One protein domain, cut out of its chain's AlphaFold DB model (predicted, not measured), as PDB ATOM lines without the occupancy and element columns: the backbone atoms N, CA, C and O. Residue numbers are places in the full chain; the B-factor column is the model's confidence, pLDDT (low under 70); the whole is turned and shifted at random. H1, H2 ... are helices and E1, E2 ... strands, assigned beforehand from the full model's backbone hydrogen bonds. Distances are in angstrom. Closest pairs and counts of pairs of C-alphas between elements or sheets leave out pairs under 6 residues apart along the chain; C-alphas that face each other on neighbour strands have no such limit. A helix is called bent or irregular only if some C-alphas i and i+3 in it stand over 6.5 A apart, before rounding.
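Overview. This is residues 111 to 187 of the 197 residues of an uncharacterized protein of Solanum tuberosum (UniProt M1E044). The model is a wide open ring, a horseshoe with an empty middle: H1, H2, the long link after H2, the small hairpin of E1 and E2, and H3 follow one another round it, and no helix touches another. The gap of the horseshoe lies between H1 and H3, with the first and last printed C-alphas 15.9 A apart. The printed part has 77 residues, with three named helices and two named strands in the order H1, H2, E1, E2, H3; the two strands form an antiparallel sheet, and the class is mostly helix. It is only just extended, close to loose, with a radius of gyration of the C-alphas of 17.5 A and spans of 40 by 35 by 29 A.

Arrangement. Look first at the hairpin of E1, residues 162 to 165, and E2, residues 168 to 171: their directions stand at 147 degrees, and N 163 and O 170 are within hydrogen-bond range at 2.9 A, as are N 170 and O 163 at 2.8 A. H3, residues 174 to 186, follows E2 by a tight link and is apart from E1. H2, residues 134 to 146, is apart from E2 and H3. H1, residues 111 to 125, is apart from the other four elements. In H2 and H3 every O i to N i+4 pair is within hydrogen-bond range; in H1 5 of 11 are, beside 3 of 12 O i to N i+3 pairs.

Along the chain. Find C-alpha 111 at (25.596, 44.123, 23.450), where H1 begins; it runs 17.7 A and is irregular, with C-alphas 119 and 122 7.0 A apart. H2 runs 18.3 A from C-alpha 134 at (49.205, 62.358, 21.762). E1 measures 9.5 A and E2 9.6 A. H3 runs 17.4 A to C-alpha 186 at (35.848, 29.854, 29.471).

Size, cuts and confidence. The two C-alphas farthest apart, of Phe 118 and Lys 152, are 42.5 A apart. The printed part has no cut. The link from H2 to E1, residues 147 to 161, is long. Among the stretches that stand free are residues 149 to 155 and residues 175 to 187, of which 175 to 186 belong to H3. The mean pLDDT of the printed part is 72.8; 27 residues are under 70, among them residues 111 to 131.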
ATOM      1  N   ALA A 111      25.890  43.640  22.097       64.81
ATOM      2  CA  ALA A 111      25.596  44.123  23.450       64.81
ATOM      3  C   ALA A 111      26.851  44.549  24.239       64.81
ATOM      4  O   ALA A 111      26.827  45.551  24.958       64.81
ATOM      5  N   VAL A 112      27.958  43.810  24.091       65.19
ATOM      6  CA  VAL A 112      29.252  44.135  24.720       65.19
ATOM      7  C   VAL A 112      29.891  45.353  24.048       65.19
ATOM      8  O   VAL A 112      30.423  46.227  24.735       65.19
ATOM      9  N   ARG A 113      29.802  45.460  22.713       67.00
ATOM     10  CA  ARG A 113      30.220  46.666  21.987       67.00
ATOM     11  C   ARG A 113      29.401  47.875  22.408       67.00
ATOM     12  O   ARG A 113      30.005  48.892  22.712       67.00
ATOM     13  N   ASP A 114      28.085  47.750  22.519       66.56
ATOM     14  CA  ASP A 114      27.183  48.838  22.892       66.56
ATOM     15  C   ASP A 114      27.484  49.342  24.306       66.56
ATOM     16  O   ASP A 114      27.585  50.549  24.518       66.56
ATOM     17  N   THR A 115      27.733  48.444  25.270       62.72
ATOM     18  CA  THR A 115      28.121  48.840  26.640       62.72
ATOM     19  C   THR A 115      29.512  49.474  26.710       62.72
ATOM     20  O   THR A 115      29.693  50.462  27.426       62.72
ATOM     21  N   LEU A 116      30.490  48.972  25.947       62.97
ATOM     22  CA  LEU A 116      31.813  49.603  25.827       62.97
ATOM     23  C   LEU A 116      31.739  50.968  25.117       62.97
ATOM     24  O   LEU A 116      32.455  51.909  25.478       62.97
ATOM     25  N   GLN A 117      30.844  51.097  24.140       61.03
ATOM     26  CA  GLN A 117      30.634  52.296  23.334       61.03
ATOM     27  C   GLN A 117      29.924  53.406  24.127       61.03
ATOM     28  O   GLN A 117      30.300  54.571  23.987       61.03
ATOM     29  N   PHE A 118      28.983  53.062  25.018       56.78
ATOM     30  CA  PHE A 118      28.143  54.026  25.747       56.78
ATOM     31  C   PHE A 118      28.817  54.764  26.912       56.78
ATOM     32  O   PHE A 118      28.279  55.773  27.366       56.78
ATOM     33  N   HIS A 119      29.929  54.270  27.471       51.88
ATOM     34  CA  HIS A 119      30.446  54.824  28.738       51.88
ATOM     35  C   HIS A 119      31.846  55.432  28.701       51.88
ATOM     36  O   HIS A 119      32.129  56.294  29.532       51.88
ATOM     37  N   GLN A 120      32.720  55.058  27.763       52.41
ATOM     38  CA  GLN A 120      34.070  55.649  27.703       52.41
ATOM     39  C   GLN A 120      34.599  55.891  26.294       52.41
ATOM     40  O   GLN A 120      35.489  56.725  26.136       52.41
ATOM     41  N   PHE A 121      34.038  55.258  25.261       52.34
ATOM     42  CA  PHE A 121      34.495  55.498  23.896       52.34
ATOM     43  C   PHE A 121      33.937  56.773  23.278       52.34
ATOM     44  O   PHE A 121      34.624  57.320  22.435       52.34
ATOM     45  N   GLU A 122      32.806  57.332  23.716       52.22
ATOM     46  CA  GLU A 122      32.299  58.589  23.132       52.22
ATOM     47  C   GLU A 122      33.298  59.763  23.266       52.22
ATOM     48  O   GLU A 122      33.357  60.634  22.401       52.22
ATOM     49  N   GLN A 123      34.157  59.756  24.296       55.03
ATOM     50  CA  GLN A 123      35.245  60.735  24.441       55.03
ATOM     51  C   GLN A 123      36.437  60.479  23.499       55.03
ATOM     52  O   GLN A 123      37.193  61.407  23.220       55.03
ATOM     53  N   PHE A 124      36.597  59.251  22.997       47.62
ATOM     54  CA  PHE A 124      37.667  58.842  22.077       47.62
ATOM     55  C   PHE A 124      37.202  58.672  20.619       47.62
ATOM     56  O   PHE A 124      38.035  58.705  19.717       47.62
ATOM     57  N   THR A 125      35.902  58.487  20.372       40.75
ATOM     58  CA  THR A 125      35.301  58.274  19.047       40.75
ATOM     59  C   THR A 125      34.567  59.490  18.523       40.75
ATOM     60  O   THR A 125      34.332  59.534  17.318       40.75
ATOM     61  N   ARG A 126      34.224  60.489  19.357       58.62
ATOM     62  CA  ARG A 126      33.747  61.780  18.840       58.62
ATOM     63  C   ARG A 126      34.857  62.377  17.975       58.62
ATOM     64  O   ARG A 126      35.899  62.755  18.514       58.62
ATOM     65  N   PRO A 127      34.660  62.481  16.652       47.81
ATOM     66  CA  PRO A 127      35.694  62.949  15.753       47.81
ATOM     67  C   PRO A 127      35.779  64.474  15.873       47.81
ATOM     68  O   PRO A 127      35.287  65.203  15.019       47.81
ATOM     69  N   GLN A 128      36.412  64.992  16.930       54.81
ATOM     70  CA  GLN A 128      36.782  66.413  17.031       54.81
ATOM     71  C   GLN A 128      38.015  66.743  16.161       54.81
ATOM     72  O   GLN A 128      38.866  67.551  16.523       54.81
ATOM     73  N   GLY A 129      38.123  66.114  14.990       68.19
ATOM     74  CA  GLY A 129      39.308  66.141  14.136       68.19
ATOM     75  C   GLY A 129      40.231  64.931  14.350       68.19
ATOM     76  O   GLY A 129      39.902  64.035  15.128       68.19
ATOM     77  N   PRO A 130      41.371  64.864  13.636       66.25
ATOM     78  CA  PRO A 130      42.302  63.728  13.615       66.25
ATOM     79  C   PRO A 130      43.112  63.614  14.918       66.25
ATOM     80  O   PRO A 130      44.344  63.648  14.925       66.25
ATOM     81  N   TYR A 131      42.420  63.508  16.048       61.88
ATOM     82  CA  TYR A 131      43.024  63.413  17.364       61.88
ATOM     83  C   TYR A 131      43.222  61.946  17.725       61.88
ATOM     84  O   TYR A 131      42.496  61.362  18.523       61.88
ATOM     85  N   ILE A 132      44.252  61.344  17.136       71.75
ATOM     86  CA  ILE A 132      44.936  60.258  17.834       71.75
ATOM     87  C   ILE A 132      45.486  60.905  19.108       71.75
ATOM     88  O   ILE A 132      46.275  61.850  18.980       71.75
ATOM     89  N   PRO A 133      45.087  60.459  20.312       76.56
ATOM     90  CA  PRO A 133      45.612  61.035  21.537       76.56
ATOM     91  C   PRO A 133      47.136  61.058  21.478       76.56
ATOM     92  O   PRO A 133      47.759  60.062  21.097       76.56
ATOM     93  N   THR A 134      47.745  62.190  21.835       75.81
ATOM     94  CA  THR A 134      49.205  62.358  21.762       75.81
ATOM     95  C   THR A 134      49.935  61.213  22.474       75.81
ATOM     96  O   THR A 134      50.935  60.721  21.964       75.81
ATOM     97  N   CYS A 135      49.360  60.684  23.564       70.75
ATOM     98  CA  CYS A 135      49.885  59.526  24.287       70.75
ATOM     99  C   CYS A 135      49.936  58.236  23.447       70.75
ATOM    100  O   CYS A 135      50.917  57.500  23.513       70.75
ATOM    101  N   VAL A 136      48.926  57.972  22.613       75.31
ATOM    102  CA  VAL A 136      48.901  56.809  21.711       75.31
ATOM    103  C   VAL A 136      49.955  56.989  20.618       75.31
ATOM    104  O   VAL A 136      50.703  56.061  20.312       75.31
ATOM    105  N   ARG A 137      50.084  58.201  20.068       80.75
ATOM    106  CA  ARG A 137      51.097  58.508  19.048       80.75
ATOM    107  C   ARG A 137      52.527  58.369  19.584       80.75
ATOM    108  O   ARG A 137      53.374  57.784  18.907       80.75
ATOM    109  N   GLU A 138      52.797  58.868  20.787       82.38
ATOM    110  CA  GLU A 138      54.095  58.741  21.466       82.38
ATOM    111  C   GLU A 138      54.430  57.280  21.782       82.38
ATOM    112  O   GLU A 138      55.561  56.841  21.548       82.38
ATOM    113  N   PHE A 139      53.436  56.502  22.224       83.31
ATOM    114  CA  PHE A 139      53.591  55.071  22.465       83.31
ATOM    115  C   PHE A 139      54.006  54.326  21.191       83.31
ATOM    116  O   PHE A 139      55.036  53.655  21.186       83.31
ATOM    117  N   TYR A 140      53.267  54.496  20.090       79.69
ATOM    118  CA  TYR A 140      53.581  53.820  18.827       79.69
ATOM    119  C   TYR A 140      54.906  54.280  18.214       79.69
ATOM    120  O   TYR A 140      55.612  53.469  17.614       79.69
ATOM    121  N   THR A 141      55.277  55.551  18.382       82.31
ATOM    122  CA  THR A 141      56.573  56.062  17.906       82.31
ATOM    123  C   THR A 141      57.720  55.410  18.675       82.31
ATOM    124  O   THR A 141      58.628  54.851  18.064       82.31
ATOM    125  N   THR A 142      57.618  55.374  20.006       82.50
ATOM    126  CA  THR A 142      58.615  54.737  20.880       82.50
ATOM    127  C   THR A 142      58.694  53.230  20.628       82.50
ATOM    128  O   THR A 142      59.780  52.670  20.512       82.50
ATOM    129  N   TYR A 143      57.551  52.553  20.494       79.12
ATOM    130  CA  TYR A 143      57.496  51.121  20.198       79.12
ATOM    131  C   TYR A 143      58.151  50.792  18.853       79.12
ATOM    132  O   TYR A 143      58.951  49.863  18.763       79.12
ATOM    133  N   LYS A 144      57.884  51.589  17.813       83.38
ATOM    134  CA  LYS A 144      58.485  51.417  16.485       83.38
ATOM    135  C   LYS A 144      60.010  51.574  16.487       83.38
ATOM    136  O   LYS A 144      60.668  50.951  15.660       83.38
ATOM    137  N   GLU A 145      60.569  52.390  17.382       83.56
ATOM    138  CA  GLU A 145      62.023  52.497  17.585       83.56
ATOM    139  C   GLU A 145      62.596  51.314  18.377       83.56
ATOM    140  O   GLU A 145      63.730  50.898  18.133       83.56
ATOM    141  N   LEU A 146      61.811  50.748  19.300       73.62
ATOM    142  CA  LEU A 146      62.195  49.585  20.104       73.62
ATOM    143  C   LEU A 146      62.146  48.269  19.327       73.62
ATOM    144  O   LEU A 146      62.908  47.357  19.648       73.62
ATOM    145  N   VAL A 147      61.281  48.155  18.318       73.88
ATOM    146  CA  VAL A 147      61.278  47.013  17.400       73.88
ATOM    147  C   VAL A 147      62.467  47.176  16.447       73.88
ATOM    148  O   VAL A 147      62.456  48.081  15.609       73.88
ATOM    149  N   PRO A 148      63.513  46.331  16.533       63.53
ATOM    150  CA  PRO A 148      64.654  46.420  15.640       63.53
ATOM    151  C   PRO A 148      64.146  46.282  14.207       63.53
ATOM    152  O   PRO A 148      63.607  45.246  13.835       63.53
ATOM    153  N   LYS A 149      64.343  47.316  13.387       70.50
ATOM    154  CA  LYS A 149      63.920  47.390  11.975       70.50
ATOM    155  C   LYS A 149      64.584  46.363  11.033       70.50
ATOM    156  O   LYS A 149      64.535  46.518   9.819       70.50
ATOM    157  N   GLY A 150      65.239  45.337  11.567       72.19
ATOM    158  CA  GLY A 150      65.917  44.294  10.801       72.19
ATOM    159  C   GLY A 150      65.360  42.912  11.120       72.19
ATOM    160  O   GLY A 150      64.696  42.732  12.135       72.19
ATOM    161  N   LYS A 151      65.694  41.920  10.283       72.56
ATOM    162  CA  LYS A 151      65.402  40.480  10.456       72.56
ATOM    163  C   LYS A 151      66.101  39.865  11.687       72.56
ATOM    164  O   LYS A 151      66.762  38.831  11.590       72.56
ATOM    165  N   LYS A 152      66.042  40.508  12.852       67.56
ATOM    166  CA  LYS A 152      66.546  39.935  14.096       67.56
ATOM    167  C   LYS A 152      65.473  39.022  14.667       67.56
ATOM    168  O   LYS A 152      64.305  39.384  14.744       67.56
ATOM    169  N   LYS A 153      65.902  37.815  15.035       71.69
ATOM    170  CA  LYS A 153      65.051  36.785  15.626       71.69
ATOM    171  C   LYS A 153      64.320  37.375  16.834       71.69
ATOM    172  O   LYS A 153      64.956  38.014  17.671       71.69
ATOM    173  N   ALA A 154      63.019  37.109  16.949       61.12
ATOM    174  CA  ALA A 154      62.207  37.487  18.110       61.12
ATOM    175  C   ALA A 154      62.820  37.003  19.444       61.12
ATOM    176  O   ALA A 154      62.593  37.597  20.491       61.12
ATOM    177  N   SER A 155      63.698  35.995  19.395       69.38
ATOM    178  CA  SER A 155      64.485  35.515  20.534       69.38
ATOM    179  C   SER A 155      65.457  36.544  21.130       69.38
ATOM    180  O   SER A 155      65.992  36.308  22.208       69.38
ATOM    181  N   ALA A 156      65.749  37.654  20.441       72.81
ATOM    182  CA  ALA A 156      66.620  38.706  20.966       72.81
ATOM    183  C   ALA A 156      65.917  39.590  22.009       72.81
ATOM    184  O   ALA A 156      66.588  40.293  22.771       72.81
ATOM    185  N   PHE A 157      64.582  39.558  22.065       74.00
ATOM    186  CA  PHE A 157      63.847  40.265  23.099       74.00
ATOM    187  C   PHE A 157      63.944  39.496  24.408       74.00
ATOM    188  O   PHE A 157      63.531  38.342  24.519       74.00
ATOM    189  N   ARG A 158      64.502  40.153  25.426       79.69
ATOM    190  CA  ARG A 158      64.467  39.618  26.783       79.69
ATOM    191  C   ARG A 158      63.022  39.698  27.285       79.69
ATOM    192  O   ARG A 158      62.461  40.794  27.254       79.69
ATOM    193  N   PRO A 159      62.434  38.594  27.775       74.88
ATOM    194  CA  PRO A 159      61.118  38.628  28.394       74.88
ATOM    195  C   PRO A 159      61.077  39.672  29.513       74.88
ATOM    196  O   PRO A 159      61.948  39.698  30.394       74.88
ATOM    197  N   VAL A 160      60.073  40.547  29.480       79.44
ATOM    198  CA  VAL A 160      59.848  41.527  30.545       79.44
ATOM    199  C   VAL A 160      59.222  40.789  31.721       79.44
ATOM    200  O   VAL A 160      58.073  40.380  31.661       79.44
ATOM    201  N   LYS A 161      59.977  40.614  32.810       88.12
ATOM    202  CA  LYS A 161      59.506  39.880  34.002       88.12
ATOM    203  C   LYS A 161      58.378  40.601  34.751       88.12
ATOM    204  O   LYS A 161      57.625  39.977  35.492       88.12
ATOM    205  N   SER A 162      58.287  41.923  34.616       83.62
ATOM    206  CA  SER A 162      57.301  42.738  35.325       83.62
ATOM    207  C   SER A 162      57.150  44.117  34.702       83.62
ATOM    208  O   SER A 162      58.157  44.719  34.323       83.62
ATOM    209  N   ILE A 163      55.935  44.648  34.718       82.88
ATOM    210  CA  ILE A 163      55.621  46.029  34.351       82.88
ATOM    211  C   ILE A 163      55.166  46.814  35.584       82.88
ATOM    212  O   ILE A 163      54.678  46.249  36.561       82.88
ATOM    213  N   MET A 164      55.346  48.131  35.561       84.12
ATOM    214  CA  MET A 164      54.853  49.017  36.613       84.12
ATOM    215  C   MET A 164      53.484  49.562  36.206       84.12
ATOM    216  O   MET A 164      53.390  50.338  35.260       84.12
ATOM    217  N   VAL A 165      52.432  49.192  36.936       83.31
ATOM    218  CA  VAL A 165      51.075  49.724  36.752       83.31
ATOM    219  C   VAL A 165      50.713  50.505  38.008       83.31
ATOM    220  O   VAL A 165      50.657  49.945  39.100       83.31
ATOM    221  N   TRP A 166      50.533  51.822  37.875       88.56
ATOM    222  CA  TRP A 166      50.189  52.718  38.992       88.56
ATOM    223  C   TRP A 166      51.116  52.591  40.210       88.56
ATOM    224  O   TRP A 166      50.667  52.410  41.341       88.56
ATOM    225  N   ARG A 167      52.434  52.663  39.980       91.12
ATOM    226  CA  ARG A 167      53.470  52.500  41.022       91.12
ATOM    227  C   ARG A 167      53.485  51.121  41.699       91.12
ATOM    228  O   ARG A 167      54.235  50.929  42.652       91.12
ATOM    229  N   LYS A 168      52.719  50.145  41.207       87.50
ATOM    230  CA  LYS A 168      52.803  48.749  41.638       87.50
ATOM    231  C   LYS A 168      53.523  47.926  40.584       87.50
ATOM    232  O   LYS A 168      53.198  47.994  39.401       87.50
ATOM    233  N   LYS A 169      54.496  47.132  41.026       88.75
ATOM    234  CA  LYS A 169      55.175  46.153  40.179       88.75
ATOM    235  C   LYS A 169      54.248  44.958  39.991       88.75
ATOM    236  O   LYS A 169      53.953  44.257  40.954       88.75
ATOM    237  N   VAL A 170      53.794  44.741  38.766       82.81
ATOM    238  CA  VAL A 170      52.964  43.599  38.379       82.81
ATOM    239  C   VAL A 170      53.843  42.642  37.584       82.81
ATOM    240  O   VAL A 170      54.488  43.046  36.618       82.81
ATOM    241  N   GLY A 171      53.935  41.389  38.028       89.94
ATOM    242  CA  GLY A 171      54.659  40.351  37.296       89.94
ATOM    243  C   GLY A 171      53.951  40.032  35.981       89.94
ATOM    244  O   GLY A 171      52.743  39.819  35.976       89.94
ATOM    245  N   CYS A 172      54.700  39.985  34.882       84.62
ATOM    246  CA  CYS A 172      54.207  39.484  33.601       84.62
ATOM    247  C   CYS A 172      54.619  38.017  33.495       84.62
ATOM    248  O   CYS A 172      55.649  37.695  32.905       84.62
ATOM    249  N   SER A 173      53.860  37.130  34.136       86.81
ATOM    250  CA  SER A 173      53.991  35.692  33.893       86.81
ATOM    251  C   SER A 173      52.992  35.291  32.819       86.81
ATOM    252  O   SER A 173      51.793  35.524  32.997       86.81
ATOM    253  N   SER A 174      53.485  34.663  31.753       82.62
ATOM    254  CA  SER A 174      52.657  34.061  30.702       82.62
ATOM    255  C   SER A 174      51.564  33.183  31.293       82.62
ATOM    256  O   SER A 174      50.423  33.278  30.877       82.62
ATOM    257  N   ASP A 175      51.886  32.411  32.328       88.31
ATOM    258  CA  ASP A 175      50.959  31.447  32.918       88.31
ATOM    259  C   ASP A 175      49.757  32.147  33.561       88.31
ATOM    260  O   ASP A 175      48.619  31.715  33.400       88.31
ATOM    261  N   HIS A 176      49.985  33.281  34.233       80.81
ATOM    262  CA  HIS A 176      48.911  34.096  34.805       80.81
ATOM    263  C   HIS A 176      48.067  34.782  33.728       80.81
ATOM    264  O   HIS A 176      46.850  34.836  33.872       80.81
ATOM    265  N   ILE A 177      48.700  35.274  32.656       76.81
ATOM    266  CA  ILE A 177      48.000  35.899  31.526       76.81
ATOM    267  C   ILE A 177      47.122  34.856  30.833       76.81
ATOM    268  O   ILE A 177      45.919  35.058  30.731       76.81
ATOM    269  N   ASN A 178      47.692  33.705  30.477       83.00
ATOM    270  CA  ASN A 178      46.971  32.597  29.860       83.00
ATOM    271  C   ASN A 178      45.833  32.112  30.763       83.00
ATOM    272  O   ASN A 178      44.722  31.967  30.291       83.00
ATOM    273  N   THR A 179      46.045  31.989  32.080       81.75
ATOM    274  CA  THR A 179      44.968  31.598  33.011       81.75
ATOM    275  C   THR A 179      43.826  32.619  33.050       81.75
ATOM    276  O   THR A 179      42.660  32.239  33.149       81.75
ATOM    277  N   ILE A 180      44.130  33.921  33.014       74.69
ATOM    278  CA  ILE A 180      43.102  34.971  32.976       74.69
ATOM    279  C   ILE A 180      42.356  34.932  31.641       74.69
ATOM    280  O   ILE A 180      41.129  34.997  31.649       74.69
ATOM    281  N   LEU A 181      43.079  34.789  30.529       76.81
ATOM    282  CA  LEU A 181      42.504  34.692  29.189       76.81
ATOM    283  C   LEU A 181      41.642  33.438  29.044       76.81
ATOM    284  O   LEU A 181      40.492  33.548  28.639       76.81
ATOM    285  N   ASP A 182      42.127  32.275  29.465       79.00
ATOM    286  CA  ASP A 182      41.388  31.010  29.443       79.00
ATOM    287  C   ASP A 182      40.159  31.067  30.349       79.00
ATOM    288  O   ASP A 182      39.109  30.527  30.010       79.00
ATOM    289  N   ARG A 183      40.237  31.766  31.488       81.88
ATOM    290  CA  ARG A 183      39.070  32.002  32.346       81.88
ATOM    291  C   ARG A 183      38.072  32.964  31.705       81.88
ATOM    292  O   ARG A 183      36.874  32.764  31.878       81.88
ATOM    293  N   ALA A 184      38.533  34.000  31.008       76.12
ATOM    294  CA  ALA A 184      37.668  34.940  30.299       76.12
ATOM    295  C   ALA A 184      36.991  34.277  29.089       76.12
ATOM    296  O   ALA A 184      35.790  34.439  28.895       76.12
ATOM    297  N   LEU A 185      37.733  33.463  28.334       72.88
ATOM    298  CA  LEU A 185      37.228  32.659  27.220       72.88
ATOM    299  C   LEU A 185      36.299  31.540  27.713       72.88
ATOM    300  O   LEU A 185      35.228  31.319  27.155       72.88
ATOM    301  N   GLY A 186      36.662  30.874  28.808       68.50
ATOM    302  CA  GLY A 186      35.848  29.854  29.471       68.50
ATOM    303  C   GLY A 186      34.603  30.417  30.159       68.50
ATOM    304  O   GLY A 186      33.620  29.700  30.316       68.50
ATOM    305  N   ALA A 187      34.581  31.713  30.485       60.31
ATOM    306  CA  ALA A 187      33.387  32.443  30.909       60.31
ATOM    307  C   ALA A 187      32.463  32.784  29.727       60.31
ATOM    308  O   ALA A 187      31.748  33.788  29.770       60.31
TER     309      ALA A 187